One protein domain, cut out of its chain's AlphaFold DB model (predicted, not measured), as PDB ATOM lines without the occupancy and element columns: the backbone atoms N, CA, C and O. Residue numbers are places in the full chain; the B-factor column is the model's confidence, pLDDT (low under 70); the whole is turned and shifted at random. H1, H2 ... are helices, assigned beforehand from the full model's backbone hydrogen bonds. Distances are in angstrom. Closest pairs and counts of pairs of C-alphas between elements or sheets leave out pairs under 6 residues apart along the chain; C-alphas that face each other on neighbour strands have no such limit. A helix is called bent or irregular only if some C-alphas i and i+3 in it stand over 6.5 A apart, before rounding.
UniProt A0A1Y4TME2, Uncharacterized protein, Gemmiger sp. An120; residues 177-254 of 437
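This is residues 177 to 254 of the 437 residues of an uncharacterized protein of Gemmiger sp. An120 (UniProt A0A1Y4TME2). A hairpin of two long helices, H2 and H3, makes the core, with the short helix H1 alongside H2 on the side away from H3. H4 folds back from the far end of H3 and makes a V with it, open toward the last printed residues. The printed part has 78 residues, with four named helices in the order H1, H2, H3, H4 and no named strand; its class is all helix. It is compact, with a radius of gyration of the C-alphas of 12.5 A, and spans 36 by 29 by 17 A.

Find C-alpha 179 at (-13.809, 10.474, -12.417), where H1 begins; it takes in residues 179 to 185. H2 follows as residues 192 to 209, 25.6 A long. H3, residues 213 to 232, starts from C-alpha 213 at (-3.368, -4.231, 2.064) and is 30.8 A long. H4, residues 236 to 247, is 18.2 A long and ends at C-alpha 247, (-17.473, -9.042, -20.200). H3 and H4 are irregular, but only just: C-alphas 214 and 217 are 6.8 A apart, as are C-alphas 240 and 243.

Look first at the helical hairpin, where H2 and H3 touch at a shallow tilt of 26 degrees, opposite ways; their closest C-alphas, of Ser 200 and Phe 223, are 4.9 A apart. H1 is close to H2 but not clearly touching, the closest C-alphas, of Arg 182 and Leu 198, being 6.9 A apart. H3 touches H4 with residues 230 to 232 alone, at a steep tilt of 50 degrees; the closest C-alphas, of Lys 231 and Gln 239, are 6.3 A apart. H4 is apart from H1 and H2. Every O i to N i+4 pair is within hydrogen-bond range in H1 and H2, against 12 of 16 in H3 and 6 of 8 in H4.

The farthest C-alphas, of Val 213 and Pro 236, are 35.7 A apart. The printed part has no cut, and no link is long. Look for low confidence at residues 250 to 252, under 70; the mean pLDDT of the printed part is 89.3.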
ATOM      1  N   SER A 177     -10.722   4.285 -13.696       91.62
ATOM      2  CA  SER A 177     -11.132   5.556 -13.106       91.62
ATOM      3  C   SER A 177     -12.600   5.845 -13.396       91.62
ATOM      4  O   SER A 177     -13.075   5.685 -14.516       91.62
ATOM      5  N   VAL A 178     -13.319   6.303 -12.376       95.06
ATOM      6  CA  VAL A 178     -14.722   6.723 -12.482       95.06
ATOM      7  C   VAL A 178     -14.883   8.242 -12.423       95.06
ATOM      8  O   VAL A 178     -15.996   8.733 -12.262       95.06
ATOM      9  N   ARG A 179     -13.796   9.010 -12.566       93.06
ATOM     10  CA  ARG A 179     -13.809  10.474 -12.417       93.06
ATOM     11  C   ARG A 179     -14.819  11.147 -13.346       93.06
ATOM     12  O   ARG A 179     -15.633  11.937 -12.872       93.06
ATOM     13  N   THR A 180     -14.812  10.822 -14.638       92.31
ATOM     14  CA  THR A 180     -15.768  11.415 -15.591       92.31
ATOM     15  C   THR A 180     -17.204  10.962 -15.303       92.31
ATOM     16  O   THR A 180     -18.135  11.759 -15.387       92.31
ATOM     17  N   LEU A 181     -17.405   9.710 -14.868       95.38
ATOM     18  CA  LEU A 181     -18.726   9.238 -14.430       95.38
ATOM     19  C   LEU A 181     -19.221  10.018 -13.204       95.38
ATOM     20  O   LEU A 181     -20.382  10.417 -13.158       95.38
ATOM     21  N   ARG A 182     -18.341  10.284 -12.234       94.81
ATOM     22  CA  ARG A 182     -18.638  11.094 -11.048       94.81
ATOM     23  C   ARG A 182     -18.989  12.533 -11.420       94.81
ATOM     24  O   ARG A 182     -19.894  13.104 -10.825       94.81
ATOM     25  N   GLN A 183     -18.322  13.113 -12.415       90.50
ATOM     26  CA  GLN A 183     -18.674  14.436 -12.941       90.50
ATOM     27  C   GLN A 183     -20.044  14.433 -13.633       90.50
ATOM     28  O   GLN A 183     -20.828  15.353 -13.421       90.50
ATOM     29  N   TYR A 184     -20.354  13.389 -14.407       92.38
ATOM     30  CA  TYR A 184     -21.634  13.252 -15.104       92.38
ATOM     31  C   TYR A 184     -22.822  13.084 -14.142       92.38
ATOM     32  O   TYR A 184     -23.825  13.784 -14.276       92.38
ATOM     33  N   TYR A 185     -22.715  12.177 -13.164       93.94
ATOM     34  CA  TYR A 185     -23.794  11.902 -12.207       93.94
ATOM     35  C   TYR A 185     -23.821  12.861 -11.008       93.94
ATOM     36  O   TYR A 185     -24.831  12.941 -10.309       93.94
ATOM     37  N   GLY A 186     -22.725  13.576 -10.752       91.62
ATOM     38  CA  GLY A 186     -22.548  14.412  -9.570       91.62
ATOM     39  C   GLY A 186     -22.185  13.626  -8.304       91.62
ATOM     40  O   GLY A 186     -21.977  12.410  -8.310       91.62
ATOM     41  N   GLN A 187     -22.094  14.352  -7.185       87.88
ATOM     42  CA  GLN A 187     -21.740  13.779  -5.877       87.88
ATOM     43  C   GLN A 187     -22.857  12.907  -5.291       87.88
ATOM     44  O   GLN A 187     -22.575  11.902  -4.645       87.88
ATOM     45  N   ALA A 188     -24.114  13.259  -5.568       89.56
ATOM     46  CA  ALA A 188     -25.294  12.511  -5.152       89.56
ATOM     47  C   ALA A 188     -26.113  12.099  -6.390       89.56
ATOM     48  O   ALA A 188     -27.071  12.792  -6.741       89.56
ATOM     49  N   PRO A 189     -25.722  11.011  -7.082       92.25
ATOM     50  CA  PRO A 189     -26.521  10.438  -8.159       92.25
ATOM     51  C   PRO A 189     -27.941  10.130  -7.678       92.25
ATOM     52  O   PRO A 189     -28.125   9.641  -6.565       92.25
ATOM     53  N   GLU A 190     -28.936  10.357  -8.537       92.25
ATOM     54  CA  GLU A 190     -30.344  10.051  -8.235       92.25
ATOM     55  C   GLU A 190     -30.547   8.560  -7.908       92.25
ATOM     56  O   GLU A 190     -31.334   8.201  -7.032       92.25
ATOM     57  N   ASP A 191     -29.786   7.683  -8.568       95.06
ATOM     58  CA  ASP A 191     -29.765   6.258  -8.268       95.06
ATOM     59  C   ASP A 191     -28.635   5.890  -7.291       95.06
ATOM     60  O   ASP A 191     -27.448   5.900  -7.638       95.06
ATOM     61  N   ALA A 192     -29.013   5.458  -6.086       95.50
ATOM     62  CA  ALA A 192     -28.091   5.021  -5.037       95.50
ATOM     63  C   ALA A 192     -27.153   3.869  -5.457       95.50
ATOM     64  O   ALA A 192     -26.043   3.751  -4.932       95.50
ATOM     65  N   ARG A 193     -27.556   3.028  -6.421       96.38
ATOM     66  CA  ARG A 193     -26.722   1.930  -6.947       96.38
ATOM     67  C   ARG A 193     -25.572   2.463  -7.791       96.38
ATOM     68  O   ARG A 193     -24.475   1.915  -7.740       96.38
ATOM     69  N   ILE A 194     -25.806   3.550  -8.530       96.69
ATOM     70  CA  ILE A 194     -24.750   4.252  -9.267       96.69
ATOM     71  C   ILE A 194     -23.790   4.892  -8.266       96.69
ATOM     72  O   ILE A 194     -22.586   4.690  -8.379       96.69
ATOM     73  N   ALA A 195     -24.309   5.578  -7.243       96.06
ATOM     74  CA  ALA A 195     -23.482   6.181  -6.196       96.06
ATOM     75  C   ALA A 195     -22.557   5.154  -5.520       96.06
ATOM     76  O   ALA A 195     -21.340   5.352  -5.485       96.06
ATOM     77  N   SER A 196     -23.131   4.027  -5.089       96.25
ATOM     78  CA  SER A 196     -22.416   2.927  -4.429       96.25
ATOM     79  C   SER A 196     -21.369   2.289  -5.343       96.25
ATOM     80  O   SER A 196     -20.261   1.969  -4.913       96.25
ATOM     81  N   PHE A 197     -21.689   2.123  -6.630       95.88
ATOM     82  CA  PHE A 197     -20.740   1.614  -7.616       95.88
ATOM     83  C   PHE A 197     -19.525   2.529  -7.775       95.88
ATOM     84  O   PHE A 197     -18.391   2.062  -7.640       95.88
ATOM     85  N   LEU A 198     -19.756   3.822  -8.019       96.88
ATOM     86  CA  LEU A 198     -18.684   4.798  -8.202       96.88
ATOM     87  C   LEU A 198     -17.787   4.864  -6.957       96.88
ATOM     88  O   LEU A 198     -16.568   4.773  -7.078       96.88
ATOM     89  N   GLU A 199     -18.384   4.921  -5.765       96.75
ATOM     90  CA  GLU A 199     -17.645   4.996  -4.499       96.75
ATOM     91  C   GLU A 199     -16.811   3.735  -4.249       96.75
ATOM     92  O   GLU A 199     -15.623   3.817  -3.943       96.75
ATOM     93  N   SER A 200     -17.392   2.551  -4.456       96.06
ATOM     94  CA  SER A 200     -16.665   1.294  -4.260       96.06
ATOM     95  C   SER A 200     -15.462   1.141  -5.202       96.06
ATOM     96  O   SER A 200     -14.445   0.568  -4.811       96.06
ATOM     97  N   MET A 201     -15.546   1.675  -6.429       93.94
ATOM     98  CA  MET A 201     -14.423   1.665  -7.368       93.94
ATOM     99  C   MET A 201     -13.336   2.668  -6.963       93.94
ATOM    100  O   MET A 201     -12.150   2.339  -7.025       93.94
ATOM    101  N   GLU A 202     -13.723   3.868  -6.518       95.00
ATOM    102  CA  GLU A 202     -12.799   4.879  -5.982       95.00
ATOM    103  C   GLU A 202     -12.026   4.323  -4.776       95.00
ATOM    104  O   GLU A 202     -10.794   4.345  -4.777       95.00
ATOM    105  N   GLN A 203     -12.728   3.729  -3.804       94.56
ATOM    106  CA  GLN A 203     -12.135   3.127  -2.604       94.56
ATOM    107  C   GLN A 203     -11.204   1.951  -2.930       94.56
ATOM    108  O   GLN A 203     -10.126   1.819  -2.337       94.56
ATOM    109  N   LEU A 204     -11.591   1.092  -3.883       91.56
ATOM    110  CA  LEU A 204     -10.748  -0.012  -4.342       91.56
ATOM    111  C   LEU A 204      -9.454   0.510  -4.976       91.56
ATOM    112  O   LEU A 204      -8.369   0.065  -4.596       91.56
ATOM    113  N   ASN A 205      -9.553   1.468  -5.900       89.62
ATOM    114  CA  ASN A 205      -8.380   2.059  -6.537       89.62
ATOM    115  C   ASN A 205      -7.477   2.772  -5.534       89.62
ATOM    116  O   ASN A 205      -6.267   2.567  -5.572       89.62
ATOM    117  N   GLU A 206      -8.039   3.570  -4.626       90.56
ATOM    118  CA  GLU A 206      -7.263   4.259  -3.593       90.56
ATOM    119  C   GLU A 206      -6.508   3.250  -2.717       90.56
ATOM    120  O   GLU A 206      -5.316   3.408  -2.464       90.56
ATOM    121  N   SER A 207      -7.167   2.158  -2.316       89.12
ATOM    122  CA  SER A 207      -6.545   1.111  -1.494       89.12
ATOM    123  C   SER A 207      -5.394   0.411  -2.204       89.12
ATOM    124  O   SER A 207      -4.395   0.077  -1.568       89.12
ATOM    125  N   ILE A 208      -5.517   0.192  -3.514       86.19
ATOM    126  CA  ILE A 208      -4.455  -0.406  -4.325       86.19
ATOM    127  C   ILE A 208      -3.304   0.590  -4.498       86.19
ATOM    128  O   ILE A 208      -2.160   0.238  -4.227       86.19
ATOM    129  N   LEU A 209      -3.590   1.833  -4.893       83.75
ATOM    130  CA  LEU A 209      -2.571   2.863  -5.127       83.75
ATOM    131  C   LEU A 209      -1.781   3.196  -3.857       83.75
ATOM    132  O   LEU A 209      -0.562   3.318  -3.901       83.75
ATOM    133  N   LEU A 210      -2.462   3.287  -2.715       83.50
ATOM    134  CA  LEU A 210      -1.842   3.568  -1.419       83.50
ATOM    135  C   LEU A 210      -1.344   2.305  -0.703       83.50
ATOM    136  O   LEU A 210      -0.948   2.383   0.460       83.50
ATOM    137  N   CYS A 211      -1.372   1.143  -1.367       78.81
ATOM    138  CA  CYS A 211      -0.923  -0.140  -0.821       78.81
ATOM    139  C   CYS A 211      -1.552  -0.477   0.551       78.81
ATOM    140  O   CYS A 211      -0.905  -1.066   1.419       78.81
ATOM    141  N   ARG A 212      -2.825  -0.117   0.772       79.62
ATOM    142  CA  ARG A 212      -3.568  -0.388   2.016       79.62
ATOM    143  C   ARG A 212      -4.076  -1.830   2.032       79.62
ATOM    144  O   ARG A 212      -5.272  -2.090   1.915       79.62
ATOM    145  N   VAL A 213      -3.155  -2.776   2.197       71.75
ATOM    146  CA  VAL A 213      -3.368  -4.231   2.064       71.75
ATOM    147  C   VAL A 213      -4.623  -4.741   2.782       71.75
ATOM    148  O   VAL A 213      -5.424  -5.464   2.187       71.75
ATOM    149  N   LYS A 214      -4.838  -4.304   4.031       74.62
ATOM    150  CA  LYS A 214      -5.986  -4.710   4.863       74.62
ATOM    151  C   LYS A 214      -7.345  -4.340   4.264       74.62
ATOM    152  O   LYS A 214      -8.321  -5.038   4.506       74.62
ATOM    153  N   GLN A 215      -7.404  -3.263   3.481       84.44
ATOM    154  CA  GLN A 215      -8.640  -2.740   2.895       84.44
ATOM    155  C   GLN A 215      -8.919  -3.325   1.504       84.44
ATOM    156  O   GLN A 215     -10.064  -3.328   1.062       84.44
ATOM    157  N   ILE A 216      -7.908  -3.873   0.813       84.25
ATOM    158  CA  ILE A 216      -8.057  -4.378  -0.564       84.25
ATOM    159  C   ILE A 216      -9.111  -5.490  -0.648       84.25
ATOM    160  O   ILE A 216      -9.933  -5.475  -1.562       84.25
ATOM    161  N   SER A 217      -9.110  -6.454   0.281       82.38
ATOM    162  CA  SER A 217     -10.071  -7.570   0.251       82.38
ATOM    163  C   SER A 217     -11.513  -7.105   0.444       82.38
ATOM    164  O   SER A 217     -12.406  -7.542  -0.286       82.38
ATOM    165  N   GLU A 218     -11.739  -6.220   1.415       88.44
ATOM    166  CA  GLU A 218     -13.059  -5.666   1.706       88.44
ATOM    167  C   GLU A 218     -13.554  -4.797   0.547       88.44
ATOM    168  O   GLU A 218     -14.637  -5.040   0.015       88.44
ATOM    169  N   ASN A 219     -12.721  -3.878   0.059       91.88
ATOM    170  CA  ASN A 219     -13.088  -2.986  -1.037       91.88
ATOM    171  C   ASN A 219     -13.307  -3.735  -2.354       91.88
ATOM    172  O   ASN A 219     -14.209  -3.392  -3.116       91.88
ATOM    173  N   LEU A 220     -12.570  -4.824  -2.602       88.12
ATOM    174  CA  LEU A 220     -12.836  -5.704  -3.740       88.12
ATOM    175  C   LEU A 220     -14.214  -6.370  -3.625       88.12
ATOM    176  O   LEU A 220     -14.939  -6.457  -4.617       88.12
ATOM    177  N   LYS A 221     -14.596  -6.836  -2.431       89.06
ATOM    178  CA  LYS A 221     -15.916  -7.433  -2.187       89.06
ATOM    179  C   LYS A 221     -17.035  -6.395  -2.327       89.06
ATOM    180  O   LYS A 221     -18.069  -6.700  -2.928       89.06
ATOM    181  N   ASN A 222     -16.820  -5.178  -1.834       93.81
ATOM    182  CA  ASN A 222     -17.765  -4.069  -1.967       93.81
ATOM    183  C   ASN A 222     -17.966  -3.709  -3.443       93.81
ATOM    184  O   ASN A 222     -19.100  -3.664  -3.910       93.81
ATOM    185  N   PHE A 223     -16.876  -3.591  -4.208       92.75
ATOM    186  CA  PHE A 223     -16.932  -3.346  -5.649       92.75
ATOM    187  C   PHE A 223     -17.624  -4.475  -6.427       92.75
ATOM    188  O   PHE A 223     -18.431  -4.229  -7.321       92.75
ATOM    189  N   GLN A 224     -17.365  -5.740  -6.084       89.62
ATOM    190  CA  GLN A 224     -18.080  -6.871  -6.688       89.62
ATOM    191  C   GLN A 224     -19.589  -6.799  -6.436       89.62
ATOM    192  O   GLN A 224     -20.376  -7.082  -7.341       89.62
ATOM    193  N   THR A 225     -19.976  -6.452  -5.209       92.56
ATOM    194  CA  THR A 225     -21.376  -6.373  -4.785       92.56
ATOM    195  C   THR A 225     -22.082  -5.227  -5.503       92.56
ATOM    196  O   THR A 225     -23.084  -5.462  -6.182       92.56
ATOM    197  N   SER A 226     -21.495  -4.028  -5.487       94.75
ATOM    198  CA  SER A 226     -22.042  -2.857  -6.175       94.75
ATOM    199  C   SER A 226     -22.158  -3.084  -7.688       94.75
ATOM    200  O   SER A 226     -23.173  -2.745  -8.292       94.75
ATOM    201  N   LEU A 227     -21.190  -3.764  -8.315       91.44
ATOM    202  CA  LEU A 227     -21.234  -4.119  -9.739       91.44
ATOM    203  C   LEU A 227     -22.348  -5.129 -10.086       91.44
ATOM    204  O   LEU A 227     -22.796  -5.205 -11.238       91.44
ATOM    205  N   ILE A 228     -22.772  -5.964  -9.135       90.31
ATOM    206  CA  ILE A 228     -23.926  -6.860  -9.306       90.31
ATOM    207  C   ILE A 228     -25.224  -6.060  -9.202       90.31
ATOM    208  O   ILE A 228     -26.098  -6.228 -10.056       90.31
ATOM    209  N   GLU A 229     -25.330  -5.188  -8.203       93.06
ATOM    210  CA  GLU A 229     -26.510  -4.360  -7.939       93.06
ATOM    211  C   GLU A 229     -26.755  -3.311  -9.026       93.06
ATOM    212  O   GLU A 229     -27.906  -3.056  -9.389       93.06
ATOM    213  N   LEU A 230     -25.681  -2.779  -9.621       93.50
ATOM    214  CA  LEU A 230     -25.723  -1.790 -10.699       93.50
ATOM    215  C   LEU A 230     -26.543  -2.259 -11.909       93.50
ATOM    216  O   LEU A 230     -27.101  -1.437 -12.627       93.50
ATOM    217  N   LYS A 231     -26.691  -3.574 -12.123       90.31
ATOM    218  CA  LYS A 231     -27.566  -4.117 -13.179       90.31
ATOM    219  C   LYS A 231     -28.998  -3.611 -13.114       90.31
ATOM    220  O   LYS A 231     -29.654  -3.542 -14.145       90.31
ATOM    221  N   ASN A 232     -29.478  -3.325 -11.910       92.50
ATOM    222  CA  ASN A 232     -30.853  -2.922 -11.677       92.50
ATOM    223  C   ASN A 232     -31.009  -1.396 -11.637       92.50
ATOM    224  O   ASN A 232     -32.089  -0.936 -11.278       92.50
ATOM    225  N   CYS A 233     -29.962  -0.619 -11.955       94.25
ATOM    226  CA  CYS A 233     -30.022   0.844 -11.927       94.25
ATOM    227  C   CYS A 233     -31.107   1.407 -12.857       94.25
ATOM    228  O   CYS A 233     -31.507   0.743 -13.804       94.25
ATOM    229  N   SER A 234     -31.611   2.608 -12.596       93.44
ATOM    230  CA  SER A 234     -32.655   3.252 -13.395       93.44
ATOM    231  C   SER A 234     -32.121   3.916 -14.667       93.44
ATOM    232  O   SER A 234     -32.924   4.210 -15.549       93.44
ATOM    233  N   ASP A 235     -30.803   4.132 -14.792       93.31
ATOM    234  CA  ASP A 235     -30.193   4.781 -15.961       93.31
ATOM    235  C   ASP A 235     -30.118   3.816 -17.170       93.31
ATOM    236  O   ASP A 235     -29.358   2.838 -17.139       93.31
ATOM    237  N   PRO A 236     -30.863   4.074 -18.264       92.19
ATOM    238  CA  PRO A 236     -30.934   3.153 -19.399       92.19
ATOM    239  C   PRO A 236     -29.617   3.006 -20.171       92.19
ATOM    240  O   PRO A 236     -29.343   1.947 -20.738       92.19
ATOM    241  N   ILE A 237     -28.791   4.054 -20.220       91.94
ATOM    242  CA  ILE A 237     -27.530   4.027 -20.970       91.94
ATOM    243  C   ILE A 237     -26.474   3.286 -20.156       91.94
ATOM    244  O   ILE A 237     -25.755   2.454 -20.711       91.94
ATOM    245  N   MET A 238     -26.427   3.494 -18.838       93.69
ATOM    246  CA  MET A 238     -25.613   2.669 -17.945       93.69
ATOM    247  C   MET A 238     -25.987   1.188 -18.079       93.69
ATOM    248  O   MET A 238     -25.103   0.354 -18.272       93.69
ATOM    249  N   GLN A 239     -27.284   0.853 -18.064       93.12
ATOM    250  CA  GLN A 239     -27.743  -0.522 -18.289       93.12
ATOM    251  C   GLN A 239     -27.271  -1.091 -19.635       93.12
ATOM    252  O   GLN A 239     -26.874  -2.255 -19.699       93.12
ATOM    253  N   ALA A 240     -27.282  -0.287 -20.702       92.00
ATOM    254  CA  ALA A 240     -26.838  -0.713 -22.028       92.00
ATOM    255  C   ALA A 240     -25.315  -0.931 -22.117       92.00
ATOM    256  O   ALA A 240     -24.859  -1.848 -22.803       92.00
ATOM    257  N   LEU A 241     -24.516  -0.119 -21.417       91.81
ATOM    258  CA  LEU A 241     -23.047  -0.177 -21.451       91.81
ATOM    259  C   LEU A 241     -22.463  -1.210 -20.475       91.81
ATOM    260  O   LEU A 241     -21.408  -1.801 -20.730       91.81
ATOM    261  N   LEU A 242     -23.157  -1.473 -19.369       91.19
ATOM    262  CA  LEU A 242     -22.695  -2.353 -18.299       91.19
ATOM    263  C   LEU A 242     -22.330  -3.785 -18.761       91.19
ATOM    264  O   LEU A 242     -21.310  -4.309 -18.297       91.19
ATOM    265  N   PRO A 243     -23.074  -4.456 -19.667       90.25
ATOM    266  CA  PRO A 243     -22.694  -5.772 -20.179       90.25
ATOM    267  C   PRO A 243     -21.313  -5.798 -20.843       90.25
ATOM    268  O   PRO A 243     -20.556  -6.748 -20.627       90.25
ATOM    269  N   ALA A 244     -20.962  -4.756 -21.605       88.56
ATOM    270  CA  ALA A 244     -19.661  -4.653 -22.263       88.56
ATOM    271  C   ALA A 244     -18.527  -4.554 -21.233       88.56
ATOM    272  O   ALA A 244     -17.532  -5.272 -21.344       88.56
ATOM    273  N   PHE A 245     -18.719  -3.754 -20.178       88.19
ATOM    274  CA  PHE A 245     -17.774  -3.670 -19.067       88.19
ATOM    275  C   PHE A 245     -17.638  -5.012 -18.328       88.19
ATOM    276  O   PHE A 245     -16.534  -5.525 -18.152       88.19
ATOM    277  N   ARG A 246     -18.756  -5.662 -17.969       86.38
ATOM    278  CA  ARG A 246     -18.751  -6.941 -17.224       86.38
ATOM    279  C   ARG A 246     -18.114  -8.094 -18.006       86.38
ATOM    280  O   ARG A 246     -17.583  -9.021 -17.389       86.38
ATOM    281  N   LYS A 247     -18.135  -8.047 -19.343       85.31
ATOM    282  CA  LYS A 247     -17.473  -9.042 -20.200       85.31
ATOM    283  C   LYS A 247     -15.954  -9.075 -19.990       85.31
ATOM    284  O   LYS A 247     -15.383 -10.157 -20.090       85.31
ATOM    285  N   LYS A 248     -15.323  -7.956 -19.600       80.94
ATOM    286  CA  LYS A 248     -13.879  -7.902 -19.287       80.94
ATOM    287  C   LYS A 248     -13.467  -8.829 -18.138       80.94
ATOM    288  O   LYS A 248     -12.323  -9.254 -18.067       80.94
ATOM    289  N   PHE A 249     -14.413  -9.205 -17.281       76.56
ATOM    290  CA  PHE A 249     -14.168 -10.067 -16.124       76.56
ATOM    291  C   PHE A 249     -14.815 -11.449 -16.258       76.56
ATOM    292  O   PHE A 249     -15.071 -12.105 -15.253       76.56
ATOM    293  N   ASN A 250     -15.171 -11.893 -17.471       68.31
ATOM    294  CA  ASN A 250     -15.859 -13.176 -17.703       68.31
ATOM    295  C   ASN A 250     -17.103 -13.382 -16.806       68.31
ATOM    296  O   ASN A 250     -17.425 -14.497 -16.394       68.31
ATOM    297  N   GLY A 251     -17.787 -12.290 -16.445       62.88
ATOM    298  CA  GLY A 251     -18.960 -12.309 -15.570       62.88
ATOM    299  C   GLY A 251     -18.690 -12.550 -14.076       62.88
ATOM    300  O   GLY A 251     -19.639 -12.442 -13.295       62.88
ATOM    301  N   LYS A 252     -17.445 -12.830 -13.655       69.75
ATOM    302  CA  LYS A 252     -17.030 -12.951 -12.246       69.75
ATOM    303  C   LYS A 252     -15.693 -12.251 -12.022       69.75
ATOM    304  O   LYS A 252     -14.661 -12.711 -12.488       69.75
ATOM    305  N   LEU A 253     -15.693 -11.198 -11.217       77.44
ATOM    306  CA  LEU A 253     -14.477 -10.462 -10.894       77.44
ATOM    307  C   LEU A 253     -13.677 -11.166  -9.788       77.44
ATOM    308  O   LEU A 253     -13.741 -10.763  -8.635       77.44
ATOM    309  N   LYS A 254     -12.927 -12.232 -10.084       84.38
ATOM    310  CA  LYS A 254     -11.974 -12.782  -9.096       84.38
ATOM    311  C   LYS A 254     -10.704 -11.929  -9.077       84.38
ATOM    312  O   LYS A 254     -10.381 -11.286 -10.067       84.38
TER     313      LYS A 254